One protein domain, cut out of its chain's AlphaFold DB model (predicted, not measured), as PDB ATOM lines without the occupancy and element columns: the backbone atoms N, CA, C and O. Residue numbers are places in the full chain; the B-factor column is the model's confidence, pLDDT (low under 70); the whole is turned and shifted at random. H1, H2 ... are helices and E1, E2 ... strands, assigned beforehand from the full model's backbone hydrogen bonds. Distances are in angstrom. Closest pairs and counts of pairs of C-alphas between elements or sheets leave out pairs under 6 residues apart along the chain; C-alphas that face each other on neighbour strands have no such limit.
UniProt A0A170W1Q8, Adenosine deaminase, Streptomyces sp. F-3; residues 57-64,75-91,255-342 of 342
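This is residues 57 to 64, 75 to 91 and 255 to 342 of the 342 residues of the protein "Adenosine deaminase" of Streptomyces sp. F-3 (UniProt A0A170W1Q8). Two short parallel strands, E1 and E2, lie side by side near the middle, with helices H4, H5 and H7 around them. H3 lies beyond H5 at one end, H2 lies beyond H7 at the other, short H6 sits by H4, and H1 is set off alone. The 113 printed residues come in three pieces and hold seven named helices and two named strands, in the order H1 H2 H3 E1 H4 H5 E2 H6 H7. The class is mostly helix. The whole is compact, with a radius of gyration of the C-alphas of 14.3 A and spans of 42 by 36 by 23 A.

H1, residues 57 to 64, touches no helix. H2, residues 77 to 82, touches H7, residues 325 to 336, at a steep tilt of 60 degrees, opposite ways; H7 does so with residues 326 to 330 alone, and the closest C-alphas are those of Phe 80 and Ser 326, 5.1 A apart. H3, residues 267 to 276, touches H5, residues 301 to 307, at a steep tilt of 69 degrees, only just short of about perpendicular, the same way; their closest C-alphas, of Arg 272 and Tyr 307, are 6.4 A apart. E1, residues 280 to 283, and E2, residues 311 to 313, are parallel neighbours, with N 283 and O 312 within hydrogen-bond range at 2.9 A. Residues 255 to 256 pair in parallel with residues 281 to 282 of E1. H4, residues 285 to 292, and H5 lie between the strands along the chain in a strand-helix-strand unit, two parallel neighbour strands joined through helices, with a right-handed crossover. H4 and H7 touch about perpendicular, at 84 degrees, with residues 328 to 332 of H7 alone; the closest C-alphas, of Phe 285 and Glu 328, are 6.4 A apart. H4 and H6, residues 318 to 321, only just touch, with 3 pairs of C-alphas within 8 A, the closest those of Ser 287 and Ser 321 at 6.3 A. In H1, H2, H3, H4, H5 and H7 every O i to N i+4 pair is within hydrogen-bond range; H6 is too short for such a pair.

H1 begins at C-alpha 57, (48.004, -158.013, -32.773), and measures 10.4 A from first to last C-alpha; H2 measures 8.6 A. H3 measures 14.0 A, E1 9.5 A, H4 10.1 A, H5 10.2 A, E2 6.7 A and H6 5.0 A. H7, 16.1 A, ends at C-alpha 336, (60.523, -140.910, -24.763).

The two C-alphas farthest apart, of Ala 57 and Asp 265, are 43.4 A apart. Residues 65 to 74 and 92 to 254 are not printed; the gaps between C-alphas are 14.6 A from 64 to 75 and 13.0 A from 91 to 255. Of the links that are printed whole, none is long. The mean pLDDT of the printed part is 87.5, with residue 75 and residues 340 to 342 under 70.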
ATOM      1  N   ALA A  57      46.884-157.073 -32.695       86.25
ATOM      2  CA  ALA A  57      48.004-158.013 -32.773       86.25
ATOM      3  C   ALA A  57      49.229-157.425 -33.508       86.25
ATOM      4  O   ALA A  57      50.357-157.845 -33.257       86.25
ATOM      5  N   ALA A  58      49.023-156.474 -34.429       82.69
ATOM      6  CA  ALA A  58      50.112-155.772 -35.105       82.69
ATOM      7  C   ALA A  58      50.877-154.858 -34.140       82.69
ATOM      8  O   ALA A  58      52.103-154.890 -34.116       82.69
ATOM      9  N   GLU A  59      50.159-154.117 -33.302       83.69
ATOM     10  CA  GLU A  59      50.730-153.233 -32.286       83.69
ATOM     11  C   GLU A  59      51.489-154.001 -31.208       83.69
ATOM     12  O   GLU A  59      52.633-153.668 -30.917       83.69
ATOM     13  N   ALA A  60      50.921-155.103 -30.712       84.19
ATOM     14  CA  ALA A  60      51.602-155.966 -29.749       84.19
ATOM     15  C   ALA A  60      52.913-156.551 -30.311       84.19
ATOM     16  O   ALA A  60      53.914-156.641 -29.600       84.19
ATOM     17  N   ARG A  61      52.945-156.927 -31.602       84.00
ATOM     18  CA  ARG A  61      54.177-157.390 -32.268       84.00
ATOM     19  C   ARG A  61      55.199-156.269 -32.439       84.00
ATOM     20  O   ARG A  61      56.387-156.515 -32.243       84.00
ATOM     21  N   THR A  62      54.750-155.070 -32.804       82.75
ATOM     22  CA  THR A  62      55.610-153.885 -32.901       82.75
ATOM     23  C   THR A  62      56.256-153.570 -31.555       82.75
ATOM     24  O   THR A  62      57.472-153.412 -31.496       82.75
ATOM     25  N   ASP A  63      55.487-153.571 -30.467       82.75
ATOM     26  CA  ASP A  63      56.021-153.349 -29.122       82.75
ATOM     27  C   ASP A  63      56.978-154.452 -28.681       82.75
ATOM     28  O   ASP A  63      58.060-154.162 -28.173       82.75
ATOM     29  N   ALA A  64      56.635-155.717 -28.927       82.62
ATOM     30  CA  ALA A  64      57.524-156.837 -28.634       82.62
ATOM     31  C   ALA A  64      58.857-156.739 -29.398       82.62
ATOM     32  O   ALA A  64      59.892-157.145 -28.869       82.62
ATOM     33  N   PRO A  75      69.238-146.997 -32.581       59.09
ATOM     34  CA  PRO A  75      67.902-147.480 -32.891       59.09
ATOM     35  C   PRO A  75      67.949-148.358 -34.151       59.09
ATOM     36  O   PRO A  75      68.809-148.144 -35.013       59.09
ATOM     37  N   PRO A  76      67.030-149.325 -34.307       71.69
ATOM     38  CA  PRO A  76      66.946-150.156 -35.504       71.69
ATOM     39  C   PRO A  76      66.544-149.292 -36.708       71.69
ATOM     40  O   PRO A  76      65.367-149.204 -37.052       71.69
ATOM     41  N   ARG A  77      67.514-148.622 -37.346       76.25
ATOM     42  CA  ARG A  77      67.280-147.709 -38.478       76.25
ATOM     43  C   ARG A  77      66.407-148.372 -39.543       76.25
ATOM     44  O   ARG A  77      65.402-147.798 -39.943       76.25
ATOM     45  N   ASP A  78      66.699-149.624 -39.884       83.75
ATOM     46  CA  ASP A  78      65.928-150.413 -40.852       83.75
ATOM     47  C   ASP A  78      64.469-150.640 -40.453       83.75
ATOM     48  O   ASP A  78      63.606-150.796 -41.318       83.75
ATOM     49  N   PHE A  79      64.168-150.732 -39.155       86.69
ATOM     50  CA  PHE A  79      62.784-150.826 -38.698       86.69
ATOM     51  C   PHE A  79      62.057-149.513 -38.968       86.69
ATOM     52  O   PHE A  79      61.007-149.525 -39.603       86.69
ATOM     53  N   PHE A  80      62.633-148.385 -38.546       89.19
ATOM     54  CA  PHE A  80      61.990-147.081 -38.702       89.19
ATOM     55  C   PHE A  80      61.898-146.637 -40.159       89.19
ATOM     56  O   PHE A  80      60.894-146.037 -40.520       89.19
ATOM     57  N   VAL A  81      62.859-147.002 -41.012       91.12
ATOM     58  CA  VAL A  81      62.768-146.800 -42.468       91.12
ATOM     59  C   VAL A  81      61.576-147.562 -43.050       91.12
ATOM     60  O   VAL A  81      60.776-146.986 -43.782       91.12
ATOM     61  N   ARG A  82      61.391-148.831 -42.663       89.75
ATOM     62  CA  ARG A  82      60.283-149.674 -43.148       89.75
ATOM     63  C   ARG A  82      58.934-149.376 -42.500       89.75
ATOM     64  O   ARG A  82      57.916-149.790 -43.044       89.75
ATOM     65  N   LEU A  83      58.890-148.686 -41.366       89.06
ATOM     66  CA  LEU A  83      57.639-148.328 -40.701       89.06
ATOM     67  C   LEU A  83      56.814-147.389 -41.604       89.06
ATOM     68  O   LEU A  83      57.346-146.358 -42.006       89.06
ATOM     69  N   PRO A  84      55.542-147.680 -41.927       91.81
ATOM     70  CA  PRO A  84      54.685-146.719 -42.619       91.81
ATOM     71  C   PRO A  84      54.403-145.531 -41.693       91.81
ATOM     72  O   PRO A  84      53.792-145.703 -40.640       91.81
ATOM     73  N   LYS A  85      54.870-144.331 -42.059       91.12
ATOM     74  CA  LYS A  85      54.819-143.148 -41.170       91.12
ATOM     75  C   LYS A  85      53.672-142.185 -41.472       91.12
ATOM     76  O   LYS A  85      53.447-141.249 -40.715       91.12
ATOM     77  N   GLY A  86      52.908-142.430 -42.536       92.12
ATOM     78  CA  GLY A  86      51.895-141.484 -42.986       92.12
ATOM     79  C   GLY A  86      52.566-140.324 -43.707       92.12
ATOM     80  O   GLY A  86      52.956-140.495 -44.856       92.12
ATOM     81  N   GLY A  87      52.718-139.180 -43.049       90.12
ATOM     82  CA  GLY A  87      53.203-137.961 -43.686       90.12
ATOM     83  C   GLY A  87      54.124-137.124 -42.816       90.12
ATOM     84  O   GLY A  87      53.942-137.073 -41.602       90.12
ATOM     85  N   ASP A  88      55.080-136.455 -43.454       93.69
ATOM     86  CA  ASP A  88      55.816-135.337 -42.877       93.69
ATOM     87  C   ASP A  88      55.088-134.031 -43.219       93.69
ATOM     88  O   ASP A  88      55.019-133.618 -44.382       93.69
ATOM     89  N   LEU A  89      54.488-133.427 -42.191       92.44
ATOM     90  CA  LEU A  89      53.610-132.262 -42.326       92.44
ATOM     91  C   LEU A  89      54.330-130.928 -42.116       92.44
ATOM     92  O   LEU A  89      53.694-129.879 -42.196       92.44
ATOM     93  N   HIS A  90      55.625-130.972 -41.801       94.56
ATOM     94  CA  HIS A  90      56.418-129.784 -41.543       94.56
ATOM     95  C   HIS A  90      57.836-130.026 -42.046       94.56
ATOM     96  O   HIS A  90      58.713-130.491 -41.316       94.56
ATOM     97  N   ASN A  91      58.036-129.688 -43.318       92.94
ATOM     98  CA  ASN A  91      59.355-129.509 -43.900       92.94
ATOM     99  C   ASN A  91      59.375-128.300 -44.836       92.94
ATOM    100  O   ASN A  91      58.370-128.017 -45.489       92.94
ATOM    101  N   ALA A 255      50.426-126.090 -35.041       81.38
ATOM    102  CA  ALA A 255      51.488-125.242 -34.506       81.38
ATOM    103  C   ALA A 255      52.861-125.899 -34.714       81.38
ATOM    104  O   ALA A 255      53.096-127.006 -34.233       81.38
ATOM    105  N   GLY A 256      53.769-125.201 -35.397       82.75
ATOM    106  CA  GLY A 256      55.146-125.654 -35.605       82.75
ATOM    107  C   GLY A 256      55.998-125.556 -34.337       82.75
ATOM    108  O   GLY A 256      55.919-124.562 -33.614       82.75
ATOM    109  N   HIS A 257      56.838-126.566 -34.093       88.81
ATOM    110  CA  HIS A 257      57.805-126.695 -32.993       88.81
ATOM    111  C   HIS A 257      57.206-126.732 -31.581       88.81
ATOM    112  O   HIS A 257      57.299-127.743 -30.882       88.81
ATOM    113  N   GLY A 258      56.654-125.603 -31.127       77.69
ATOM    114  CA  GLY A 258      56.139-125.413 -29.774       77.69
ATOM    115  C   GLY A 258      57.186-125.610 -28.664       77.69
ATOM    116  O   GLY A 258      56.846-126.058 -27.573       77.69
ATOM    117  N   VAL A 259      58.474-125.352 -28.887       83.00
ATOM    118  CA  VAL A 259      59.479-125.629 -27.836       83.00
ATOM    119  C   VAL A 259      59.332-124.741 -26.597       83.00
ATOM    120  O   VAL A 259      59.639-125.186 -25.495       83.00
ATOM    121  N   ASP A 260      58.781-123.538 -26.759       82.62
ATOM    122  CA  ASP A 260      58.722-122.532 -25.699       82.62
ATOM    123  C   ASP A 260      57.462-122.604 -24.836       82.62
ATOM    124  O   ASP A 260      57.348-121.827 -23.893       82.62
ATOM    125  N   LEU A 261      56.539-123.546 -25.093       81.00
ATOM    126  CA  LEU A 261      55.252-123.610 -24.386       81.00
ATOM    127  C   LEU A 261      55.438-123.469 -22.870       81.00
ATOM    128  O   LEU A 261      54.793-122.641 -22.252       81.00
ATOM    129  N   VAL A 262      56.330-124.255 -22.264       84.44
ATOM    130  CA  VAL A 262      56.517-124.290 -20.798       84.44
ATOM    131  C   VAL A 262      57.157-123.026 -20.212       84.44
ATOM    132  O   VAL A 262      57.244-122.900 -18.990       84.44
ATOM    133  N   HIS A 263      57.612-122.115 -21.069       82.44
ATOM    134  CA  HIS A 263      58.183-120.824 -20.713       82.44
ATOM    135  C   HIS A 263      57.182-119.669 -20.880       82.44
ATOM    136  O   HIS A 263      57.494-118.552 -20.473       82.44
ATOM    137  N   GLU A 264      55.987-119.925 -21.425       73.50
ATOM    138  CA  GLU A 264      54.912-118.936 -21.517       73.50
ATOM    139  C   GLU A 264      54.222-118.691 -20.164       73.50
ATOM    140  O   GLU A 264      54.103-119.583 -19.313       73.50
ATOM    141  N   ASP A 265      53.682-117.482 -20.004       76.31
ATOM    142  CA  ASP A 265      52.722-117.186 -18.944       76.31
ATOM    143  C   ASP A 265      51.455-118.039 -19.132       76.31
ATOM    144  O   ASP A 265      50.953-118.203 -20.244       76.31
ATOM    145  N   ASP A 266      50.925-118.597 -18.038       82.00
ATOM    146  CA  ASP A 266      49.735-119.460 -18.039       82.00
ATOM    147  C   ASP A 266      49.790-120.640 -19.035       82.00
ATOM    148  O   ASP A 266      48.756-121.133 -19.503       82.00
ATOM    149  N   TRP A 267      50.984-121.166 -19.326       84.62
ATOM    150  CA  TRP A 267      51.176-122.219 -20.326       84.62
ATOM    151  C   TRP A 267      50.312-123.469 -20.120       84.62
ATOM    152  O   TRP A 267      49.957-124.154 -21.082       84.62
ATOM    153  N   GLN A 268      49.924-123.795 -18.881       92.06
ATOM    154  CA  GLN A 268      49.015-124.912 -18.614       92.06
ATOM    155  C   GLN A 268      47.628-124.665 -19.219       92.06
ATOM    156  O   GLN A 268      46.984-125.605 -19.693       92.06
ATOM    157  N   GLN A 269      47.147-123.419 -19.198       82.25
ATOM    158  CA  GLN A 269      45.895-123.021 -19.836       82.25
ATOM    159  C   GLN A 269      46.037-123.034 -21.360       82.25
ATOM    160  O   GLN A 269      45.120-123.511 -22.042       82.25
ATOM    161  N   THR A 270      47.183-122.599 -21.892       81.44
ATOM    162  CA  THR A 270      47.517-122.743 -23.317       81.44
ATOM    163  C   THR A 270      47.458-124.213 -23.728       81.44
ATOM    164  O   THR A 270      46.672-124.567 -24.602       81.44
ATOM    165  N   ALA A 271      48.151-125.109 -23.018       84.25
ATOM    166  CA  ALA A 271      48.158-126.547 -23.291       84.25
ATOM    167  C   ALA A 271      46.749-127.168 -23.268       84.25
ATOM    168  O   ALA A 271      46.379-127.909 -24.181       84.25
ATOM    169  N   ARG A 272      45.927-126.834 -22.260       87.94
ATOM    170  CA  ARG A 272      44.523-127.286 -22.182       87.94
ATOM    171  C   ARG A 272      43.693-126.781 -23.358       87.94
ATOM    172  O   ARG A 272      42.869-127.527 -23.882       87.94
ATOM    173  N   THR A 273      43.901-125.534 -23.772       81.31
ATOM    174  CA  THR A 273      43.183-124.926 -24.899       81.31
ATOM    175  C   THR A 273      43.581-125.582 -26.217       81.31
ATOM    176  O   THR A 273      42.705-125.945 -27.002       81.31
ATOM    177  N   THR A 274      44.878-125.792 -26.436       82.81
ATOM    178  CA  THR A 274      45.431-126.487 -27.604       82.81
ATOM    179  C   THR A 274      44.871-127.907 -27.707       82.81
ATOM    180  O   THR A 274      44.370-128.291 -28.764       82.81
ATOM    181  N   ALA A 275      44.836-128.648 -26.592       90.44
ATOM    182  CA  ALA A 275      44.235-129.980 -26.528       90.44
ATOM    183  C   ALA A 275      42.724-129.955 -26.821       90.44
ATOM    184  O   ALA A 275      42.248-130.694 -27.684       90.44
ATOM    185  N   ALA A 276      41.966-129.069 -26.164       87.75
ATOM    186  CA  ALA A 276      40.516-128.956 -26.344       87.75
ATOM    187  C   ALA A 276      40.125-128.576 -27.783       87.75
ATOM    188  O   ALA A 276      39.110-129.043 -28.297       87.75
ATOM    189  N   ARG A 277      40.945-127.751 -28.444       85.25
ATOM    190  CA  ARG A 277      40.758-127.344 -29.844       85.25
ATOM    191  C   ARG A 277      41.350-128.327 -30.853       85.25
ATOM    192  O   ARG A 277      41.153-128.130 -32.045       85.25
ATOM    193  N   ARG A 278      42.034-129.379 -30.388       90.06
ATOM    194  CA  ARG A 278      42.714-130.390 -31.215       90.06
ATOM    195  C   ARG A 278      43.719-129.786 -32.202       90.06
ATOM    196  O   ARG A 278      43.871-130.291 -33.309       90.06
ATOM    197  N   ILE A 279      44.404-128.724 -31.789       86.38
ATOM    198  CA  ILE A 279      45.479-128.114 -32.575       86.38
ATOM    199  C   ILE A 279      46.711-129.002 -32.410       86.38
ATOM    200  O   ILE A 279      47.192-129.180 -31.289       86.38
ATOM    201  N   ALA A 280      47.182-129.602 -33.501       91.19
ATOM    202  CA  ALA A 280      48.350-130.474 -33.452       91.19
ATOM    203  C   ALA A 280      49.643-129.660 -33.347       91.19
ATOM    204  O   ALA A 280      49.762-128.620 -33.991       91.19
ATOM    205  N   VAL A 281      50.608-130.147 -32.566       91.75
ATOM    206  CA  VAL A 281      51.973-129.606 -32.530       91.75
ATOM    207  C   VAL A 281      52.878-130.465 -33.412       91.75
ATOM    208  O   VAL A 281      52.922-131.684 -33.249       91.75
ATOM    209  N   GLU A 282      53.584-129.837 -34.346       94.56
ATOM    210  CA  GLU A 282      54.566-130.474 -35.227       94.56
ATOM    211  C   GLU A 282      55.940-130.437 -34.557       94.56
ATOM    212  O   GLU A 282      56.431-129.365 -34.208       94.56
ATOM    213  N   VAL A 283      56.556-131.600 -34.332       95.56
ATOM    214  CA  VAL A 283      57.754-131.720 -33.491       95.56
ATOM    215  C   VAL A 283      58.950-132.237 -34.299       95.56
ATOM    216  O   VAL A 283      59.075-133.454 -34.476       95.56
ATOM    217  N   PRO A 284      59.840-131.334 -34.756       95.88
ATOM    218  CA  PRO A 284      61.119-131.681 -35.368       95.88
ATOM    219  C   PRO A 284      62.237-131.707 -34.319       95.88
ATOM    220  O   PRO A 284      62.861-130.691 -34.009       95.88
ATOM    221  N   PHE A 285      62.493-132.873 -33.720       96.06
ATOM    222  CA  PHE A 285      63.386-132.973 -32.560       96.06
ATOM    223  C   PHE A 285      64.828-132.594 -32.879       96.06
ATOM    224  O   PHE A 285      65.465-131.918 -32.068       96.06
ATOM    225  N   THR A 286      65.347-133.030 -34.028       95.81
ATOM    226  CA  THR A 286      66.728-132.709 -34.414       95.81
ATOM    227  C   THR A 286      66.910-131.208 -34.620       95.81
ATOM    228  O   THR A 286      67.853-130.644 -34.065       95.81
ATOM    229  N   SER A 287      65.977-130.554 -35.325       95.31
ATOM    230  CA  SER A 287      65.988-129.098 -35.524       95.31
ATOM    231  C   SER A 287      65.912-128.355 -34.184       95.31
ATOM    232  O   SER A 287      66.783-127.543 -33.869       95.31
ATOM    233  N   ASN A 288      64.970-128.729 -33.311       94.31
ATOM    234  CA  ASN A 288      64.833-128.130 -31.979       94.31
ATOM    235  C   ASN A 288      66.127-128.232 -31.155       94.31
ATOM    236  O   ASN A 288      66.528-127.269 -30.500       94.31
ATOM    237  N   ALA A 289      66.815-129.374 -31.219       93.38
ATOM    238  CA  ALA A 289      68.081-129.569 -30.524       93.38
ATOM    239  C   ALA A 289      69.226-128.740 -31.131       93.38
ATOM    240  O   ALA A 289      70.057-128.218 -30.389       93.38
ATOM    241  N   GLN A 290      69.283-128.631 -32.460       93.62
ATOM    242  CA  GLN A 290      70.334-127.922 -33.191       93.62
ATOM    243  C   GLN A 290      70.203-126.397 -33.093       93.62
ATOM    244  O   GLN A 290      71.207-125.709 -32.922       93.62
ATOM    245  N   ILE A 291      68.979-125.877 -33.177       90.12
ATOM    246  CA  ILE A 291      68.697-124.439 -33.252       90.12
ATOM    247  C   ILE A 291      68.447-123.860 -31.855       90.12
ATOM    248  O   ILE A 291      68.984-122.810 -31.514       90.12
ATOM    249  N   LEU A 292      67.650-124.551 -31.037       84.75
ATOM    250  CA  LEU A 292      67.078-124.008 -29.796       84.75
ATOM    251  C   LEU A 292      67.653-124.682 -28.540       84.75
ATOM    252  O   LEU A 292      67.387-124.255 -27.421       84.75
ATOM    253  N   GLY A 293      68.451-125.742 -28.706       82.56
ATOM    254  CA  GLY A 293      69.079-126.494 -27.615       82.56
ATOM    255  C   GLY A 293      68.143-127.456 -26.871       82.56
ATOM    256  O   GLY A 293      68.616-128.246 -26.052       82.56
ATOM    257  N   GLY A 294      66.841-127.442 -27.168       82.50
ATOM    258  CA  GLY A 294      65.841-128.295 -26.526       82.50
ATOM    259  C   GLY A 294      65.945-129.752 -26.981       82.50
ATOM    260  O   GLY A 294      65.685-130.069 -28.140       82.50
ATOM    261  N   LYS A 295      66.291-130.668 -26.067       88.44
ATOM    262  CA  LYS A 295      66.422-132.108 -26.351       88.44
ATOM    263  C   LYS A 295      66.061-132.970 -25.144       88.44
ATOM    264  O   LYS A 295      66.106-132.514 -24.007       88.44
ATOM    265  N   GLY A 296      65.768-134.248 -25.387       87.81
ATOM    266  CA  GLY A 296      65.453-135.225 -24.346       87.81
ATOM    267  C   GLY A 296      64.436-134.699 -23.329       87.81
ATOM    268  O   GLY A 296      63.359-134.241 -23.696       87.81
ATOM    269  N   ALA A 297      64.794-134.750 -22.045       87.56
ATOM    270  CA  ALA A 297      63.925-134.321 -20.951       87.56
ATOM    271  C   ALA A 297      63.614-132.812 -20.941       87.56
ATOM    272  O   ALA A 297      62.568-132.432 -20.419       87.56
ATOM    273  N   ASP A 298      64.477-131.983 -21.535       88.00
ATOM    274  CA  ASP A 298      64.301-130.525 -21.582       88.00
ATOM    275  C   ASP A 298      63.283-130.104 -22.656       88.00
ATOM    276  O   ASP A 298      62.792-128.979 -22.657       88.00
ATOM    277  N   HIS A 299      62.921-131.008 -23.569       93.25
ATOM    278  CA  HIS A 299      61.924-130.746 -24.601       93.25
ATOM    279  C   HIS A 299      60.490-130.905 -24.046       93.25
ATOM    280  O   HIS A 299      60.180-131.931 -23.428       93.25
ATOM    281  N   PRO A 300      59.526-130.010 -24.362       91.56
ATOM    282  CA  PRO A 300      58.150-130.063 -23.832       91.56
ATOM    283  C   PRO A 300      57.291-131.216 -24.383       91.56
ATOM    284  O   PRO A 300      56.080-131.271 -24.170       91.56
ATOM    285  N   PHE A 301      57.888-132.189 -25.073       94.38
ATOM    286  CA  PHE A 301      57.147-133.267 -25.729       94.38
ATOM    287  C   PHE A 301      56.341-134.113 -24.736       94.38
ATOM    288  O   PHE A 301      55.185-134.459 -24.982       94.38
ATOM    289  N   THR A 302      56.912-134.396 -23.564       92.19
ATOM    290  CA  THR A 302      56.208-135.139 -22.507       92.19
ATOM    291  C   THR A 302      55.049-134.342 -21.904       92.19
ATOM    292  O   THR A 302      54.056-134.933 -21.470       92.19
ATOM    293  N   VAL A 303      55.133-133.007 -21.924       92.00
ATOM    294  CA  VAL A 303      54.061-132.106 -21.488       92.00
ATOM    295  C   VAL A 303      52.889-132.175 -22.458       92.00
ATOM    296  O   VAL A 303      51.766-132.409 -22.008       92.00
ATOM    297  N   TYR A 304      53.135-132.090 -23.769       92.94
ATOM    298  CA  TYR A 304      52.086-132.259 -24.781       92.94
ATOM    299  C   TYR A 304      51.304-133.550 -24.585       92.94
ATOM    300  O   TYR A 304      50.075-133.534 -24.475       92.94
ATOM    301  N   ARG A 305      52.026-134.662 -24.420       91.44
ATOM    302  CA  ARG A 305      51.415-135.971 -24.177       91.44
ATOM    303  C   ARG A 305      50.597-136.008 -22.887       91.44
ATOM    304  O   ARG A 305      49.488-136.532 -22.897       91.44
ATOM    305  N   ARG A 306      51.105-135.433 -21.789       92.81
ATOM    306  CA  ARG A 306      50.403-135.391 -20.493       92.81
ATOM    307  C   ARG A 306      49.087-134.612 -20.563       92.81
ATOM    308  O   ARG A 306      48.127-134.999 -19.905       92.81
ATOM    309  N   TYR A 307      49.049-133.526 -21.330       93.12
ATOM    310  CA  TYR A 307      47.860-132.681 -21.486       93.12
ATOM    311  C   TYR A 307      46.918-133.147 -22.606       93.12
ATOM    312  O   TYR A 307      45.867-132.539 -22.798       93.12
ATOM    313  N   GLY A 308      47.259-134.220 -23.328       93.31
ATOM    314  CA  GLY A 308      46.455-134.726 -24.444       93.31
ATOM    315  C   GLY A 308      46.483-133.822 -25.680       93.31
ATOM    316  O   GLY A 308      45.550-133.855 -26.481       93.31
ATOM    317  N   VAL A 309      47.528-133.004 -25.835       92.69
ATOM    318  CA  VAL A 309      47.750-132.205 -27.044       92.69
ATOM    319  C   VAL A 309      48.112-133.155 -28.194       92.69
ATOM    320  O   VAL A 309      49.021-133.972 -28.020       92.69
ATOM    321  N   PRO A 310      47.427-133.097 -29.353       93.62
ATOM    322  CA  PRO A 310      47.808-133.895 -30.515       93.62
ATOM    323  C   PRO A 310      49.216-133.520 -30.988       93.62
ATOM    324  O   PRO A 310      49.563-132.344 -31.026       93.62
ATOM    325  N   VAL A 311      50.023-134.511 -31.364       93.44
ATOM    326  CA  VAL A 311      51.393-134.295 -31.847       93.44
ATOM    327  C   VAL A 311      51.616-135.069 -33.137       93.44
ATOM    328  O   VAL A 311      51.162-136.207 -33.261       93.44
ATOM    329  N   VAL A 312      52.351-134.459 -34.063       93.56
ATOM    330  CA  VAL A 312      52.912-135.106 -35.251       93.56
ATOM    331  C   VAL A 312      54.431-134.940 -35.239       93.56
ATOM    332  O   VAL A 312      54.941-133.906 -34.812       93.56
ATOM    333  N   LEU A 313      55.163-135.974 -35.652       94.75
ATOM    334  CA  LEU A 313      56.617-135.882 -35.812       94.75
ATOM    335  C   LEU A 313      56.929-135.272 -37.179       94.75
ATOM    336  O   LEU A 313      56.215-135.544 -38.141       94.75
ATOM    337  N   ALA A 314      57.975-134.457 -37.246       95.81
ATOM    338  CA  ALA A 314      58.320-133.654 -38.417       95.81
ATOM    339  C   ALA A 314      59.836-133.552 -38.595       95.81
ATOM    340  O   ALA A 314      60.571-133.908 -37.677       95.81
ATOM    341  N   THR A 315      60.308-133.057 -39.743       95.81
ATOM    342  CA  THR A 315      61.752-132.917 -40.008       95.81
ATOM    343  C   THR A 315      62.272-131.487 -40.093       95.81
ATOM    344  O   THR A 315      63.464-131.300 -39.851       95.81
ATOM    345  N   ASP A 316      61.414-130.504 -40.378       96.12
ATOM    346  CA  ASP A 316      61.787-129.100 -40.595       96.12
ATOM    347  C   ASP A 316      62.686-128.906 -41.832       96.12
ATOM    348  O   ASP A 316      62.197-128.916 -42.960       96.12
ATOM    349  N   ASP A 317      64.005-128.820 -41.676       97.25
ATOM    350  CA  ASP A 317      64.946-128.750 -42.800       97.25
ATOM    351  C   ASP A 317      65.858-129.985 -42.805       97.25
ATOM    352  O   ASP A 317      67.001-129.910 -42.332       97.25
ATOM    353  N   PRO A 318      65.390-131.159 -43.283       96.81
ATOM    354  CA  PRO A 318      66.123-132.417 -43.133       96.81
ATOM    355  C   PRO A 318      67.490-132.440 -43.824       96.81
ATOM    356  O   PRO A 318      68.426-133.061 -43.314       96.81
ATOM    357  N   GLY A 319      67.634-131.734 -44.943       97.44
ATOM    358  CA  GLY A 319      68.886-131.603 -45.678       97.44
ATOM    359  C   GLY A 319      69.934-130.773 -44.941       97.44
ATOM    360  O   GLY A 319      71.092-131.190 -44.847       97.44
ATOM    361  N   VAL A 320      69.525-129.642 -44.355       97.88
ATOM    362  CA  VAL A 320      70.400-128.802 -43.515       97.88
ATOM    363  C   VAL A 320      70.708-129.518 -42.202       97.88
ATOM    364  O   VAL A 320      71.870-129.651 -41.824       97.88
ATOM    365  N   SER A 321      69.686-130.050 -41.535       97.56
ATOM    366  CA  SER A 321      69.794-130.708 -40.227       97.56
ATOM    367  C   SER A 321      70.504-132.061 -40.276       97.56
ATOM    368  O   SER A 321      70.887-132.597 -39.233       97.56
ATOM    369  N   ARG A 322      70.683-132.621 -41.480       96.56
ATOM    370  CA  ARG A 322      71.244-133.957 -41.739       96.56
ATOM    371  C   ARG A 322      70.459-135.072 -41.048       96.56
ATOM    372  O   ARG A 322      71.026-136.014 -40.491       96.56
ATOM    373  N   THR A 323      69.138-134.958 -41.110       95.38
ATOM    374  CA  THR A 323      68.177-135.901 -40.526       95.38
ATOM    375  C   THR A 323      67.193-136.388 -41.593       95.38
ATOM    376  O   THR A 323      67.328-136.104 -42.778       95.38
ATOM    377  N   GLY A 324      66.215-137.177 -41.173       94.88
ATOM    378  CA  GLY A 324      65.075-137.595 -41.978       94.88
ATOM    379  C   GLY A 324      64.001-138.168 -41.066       94.88
ATOM    380  O   GLY A 324      64.280-138.519 -39.918       94.88
ATOM    381  N   ILE A 325      62.770-138.314 -41.553       95.38
ATOM    382  CA  ILE A 325      61.640-138.639 -40.668       95.38
ATOM    383  C   ILE A 325      61.841-139.966 -39.908       95.38
ATOM    384  O   ILE A 325      61.446-140.098 -38.753       95.38
ATOM    385  N   SER A 326      62.517-140.958 -40.501       93.94
ATOM    386  CA  SER A 326      62.801-142.219 -39.804       93.94
ATOM    387  C   SER A 326      63.770-142.029 -38.636       93.94
ATOM    388  O   SER A 326      63.669-142.745 -37.641       93.94
ATOM    389  N   HIS A 327      64.689-141.063 -38.735       93.75
ATOM    390  CA  HIS A 327      65.554-140.670 -37.626       93.75
ATOM    391  C   HIS A 327      64.745-140.008 -36.506       93.75
ATOM    392  O   HIS A 327      64.927-140.371 -35.349       93.75
ATOM    393  N   GLU A 328      63.802-139.123 -36.838       94.25
ATOM    394  CA  GLU A 328      62.936-138.454 -35.854       94.25
ATOM    395  C   GLU A 328      62.085-139.460 -35.067       94.25
ATOM    396  O   GLU A 328      62.023-139.408 -33.839       94.25
ATOM    397  N   TYR A 329      61.503-140.454 -35.747       92.50
ATOM    398  CA  TYR A 329      60.777-141.550 -35.093       92.50
ATOM    399  C   TYR A 329      61.688-142.397 -34.202       92.50
ATOM    400  O   TYR A 329      61.316-142.759 -33.084       92.50
ATOM    401  N   ALA A 330      62.884-142.711 -34.696       89.12
ATOM    402  CA  ALA A 330      63.867-143.489 -33.963       89.12
ATOM    403  C   ALA A 330      64.331-142.772 -32.687       89.12
ATOM    404  O   ALA A 330      64.384-143.382 -31.615       89.12
ATOM    405  N   TYR A 331      64.606-141.472 -32.793       89.62
ATOM    406  CA  TYR A 331      64.920-140.604 -31.669       89.62
ATOM    407  C   TYR A 331      63.757-140.557 -30.678       89.62
ATOM    408  O   TYR A 331      63.960-140.785 -29.488       89.62
ATOM    409  N   ALA A 332      62.528-140.343 -31.152       89.75
ATOM    410  CA  ALA A 332      61.359-140.236 -30.289       89.75
ATOM    411  C   ALA A 332      61.080-141.536 -29.509       89.75
ATOM    412  O   ALA A 332      60.759-141.504 -28.318       89.75
ATOM    413  N   ALA A 333      61.245-142.691 -30.163       86.75
ATOM    414  CA  ALA A 333      61.116-144.001 -29.533       86.75
ATOM    415  C   ALA A 333      62.174-144.235 -28.447       86.75
ATOM    416  O   ALA A 333      61.832-144.720 -27.368       86.75
ATOM    417  N   ALA A 334      63.430-143.866 -28.710       84.06
ATOM    418  CA  ALA A 334      64.528-144.023 -27.760       84.06
ATOM    419  C   ALA A 334      64.440-143.027 -26.589       84.06
ATOM    420  O   ALA A 334      64.573-143.418 -25.434       84.06
ATOM    421  N   ALA A 335      64.182-141.749 -26.870       86.50
ATOM    422  CA  ALA A 335      64.214-140.675 -25.878       86.50
ATOM    423  C   ALA A 335      62.970-140.632 -24.976       86.50
ATOM    424  O   ALA A 335      63.071-140.228 -23.819       86.50
ATOM    425  N   TYR A 336      61.800-141.043 -25.483       87.25
ATOM    426  CA  TYR A 336      60.523-140.910 -24.763       87.25
ATOM    427  C   TYR A 336      59.772-142.229 -24.571       87.25
ATOM    428  O   TYR A 336      58.612-142.216 -24.146       87.25
ATOM    429  N   GLY A 337      60.399-143.361 -24.905       80.81
ATOM    430  CA  GLY A 337      59.801-144.685 -24.752       80.81
ATOM    431  C   GLY A 337      58.520-144.861 -25.567       80.81
ATOM    432  O   GLY A 337      57.606-145.559 -25.124       80.81
ATOM    433  N   LEU A 338      58.410-144.203 -26.729       78.81
ATOM    434  CA  LEU A 338      57.234-144.356 -27.584       78.81
ATOM    435  C   LEU A 338      57.132-145.807 -28.063       78.81
ATOM    436  O   LEU A 338      58.088-146.397 -28.570       78.81
ATOM    437  N   GLY A 339      55.959-146.386 -27.853       70.25
ATOM    438  CA  GLY A 339      55.533-147.682 -28.366       70.25
ATOM    439  C   GLY A 339      54.102-147.563 -28.856       70.25
ATOM    440  O   GLY A 339      53.499-146.485 -28.796       70.25
ATOM    441  N   CYS A 340      53.553-148.662 -29.336       61.59
ATOM    442  CA  CYS A 340      52.131-148.745 -29.568       61.59
ATOM    443  C   CYS A 340      51.401-148.606 -28.216       61.59
ATOM    444  O   CYS A 340      51.807-149.200 -27.221       61.59
ATOM    445  N   PRO A 341      50.361-147.763 -28.118       54.78
ATOM    446  CA  PRO A 341      49.602-147.669 -26.884       54.78
ATOM    447  C   PRO A 341      48.929-149.012 -26.580       54.78
ATOM    448  O   PRO A 341      48.240-149.562 -27.447       54.78
ATOM    449  N   GLY A 342      49.173-149.479 -25.353       41.25
ATOM    450  CA  GLY A 342      48.416-150.503 -24.637       41.25
ATOM    451  C   GLY A 342      47.010-150.051 -24.269       41.25
ATOM    452  O   GLY A 342      46.849-148.830 -24.034       41.25
TER     453      GLY A 342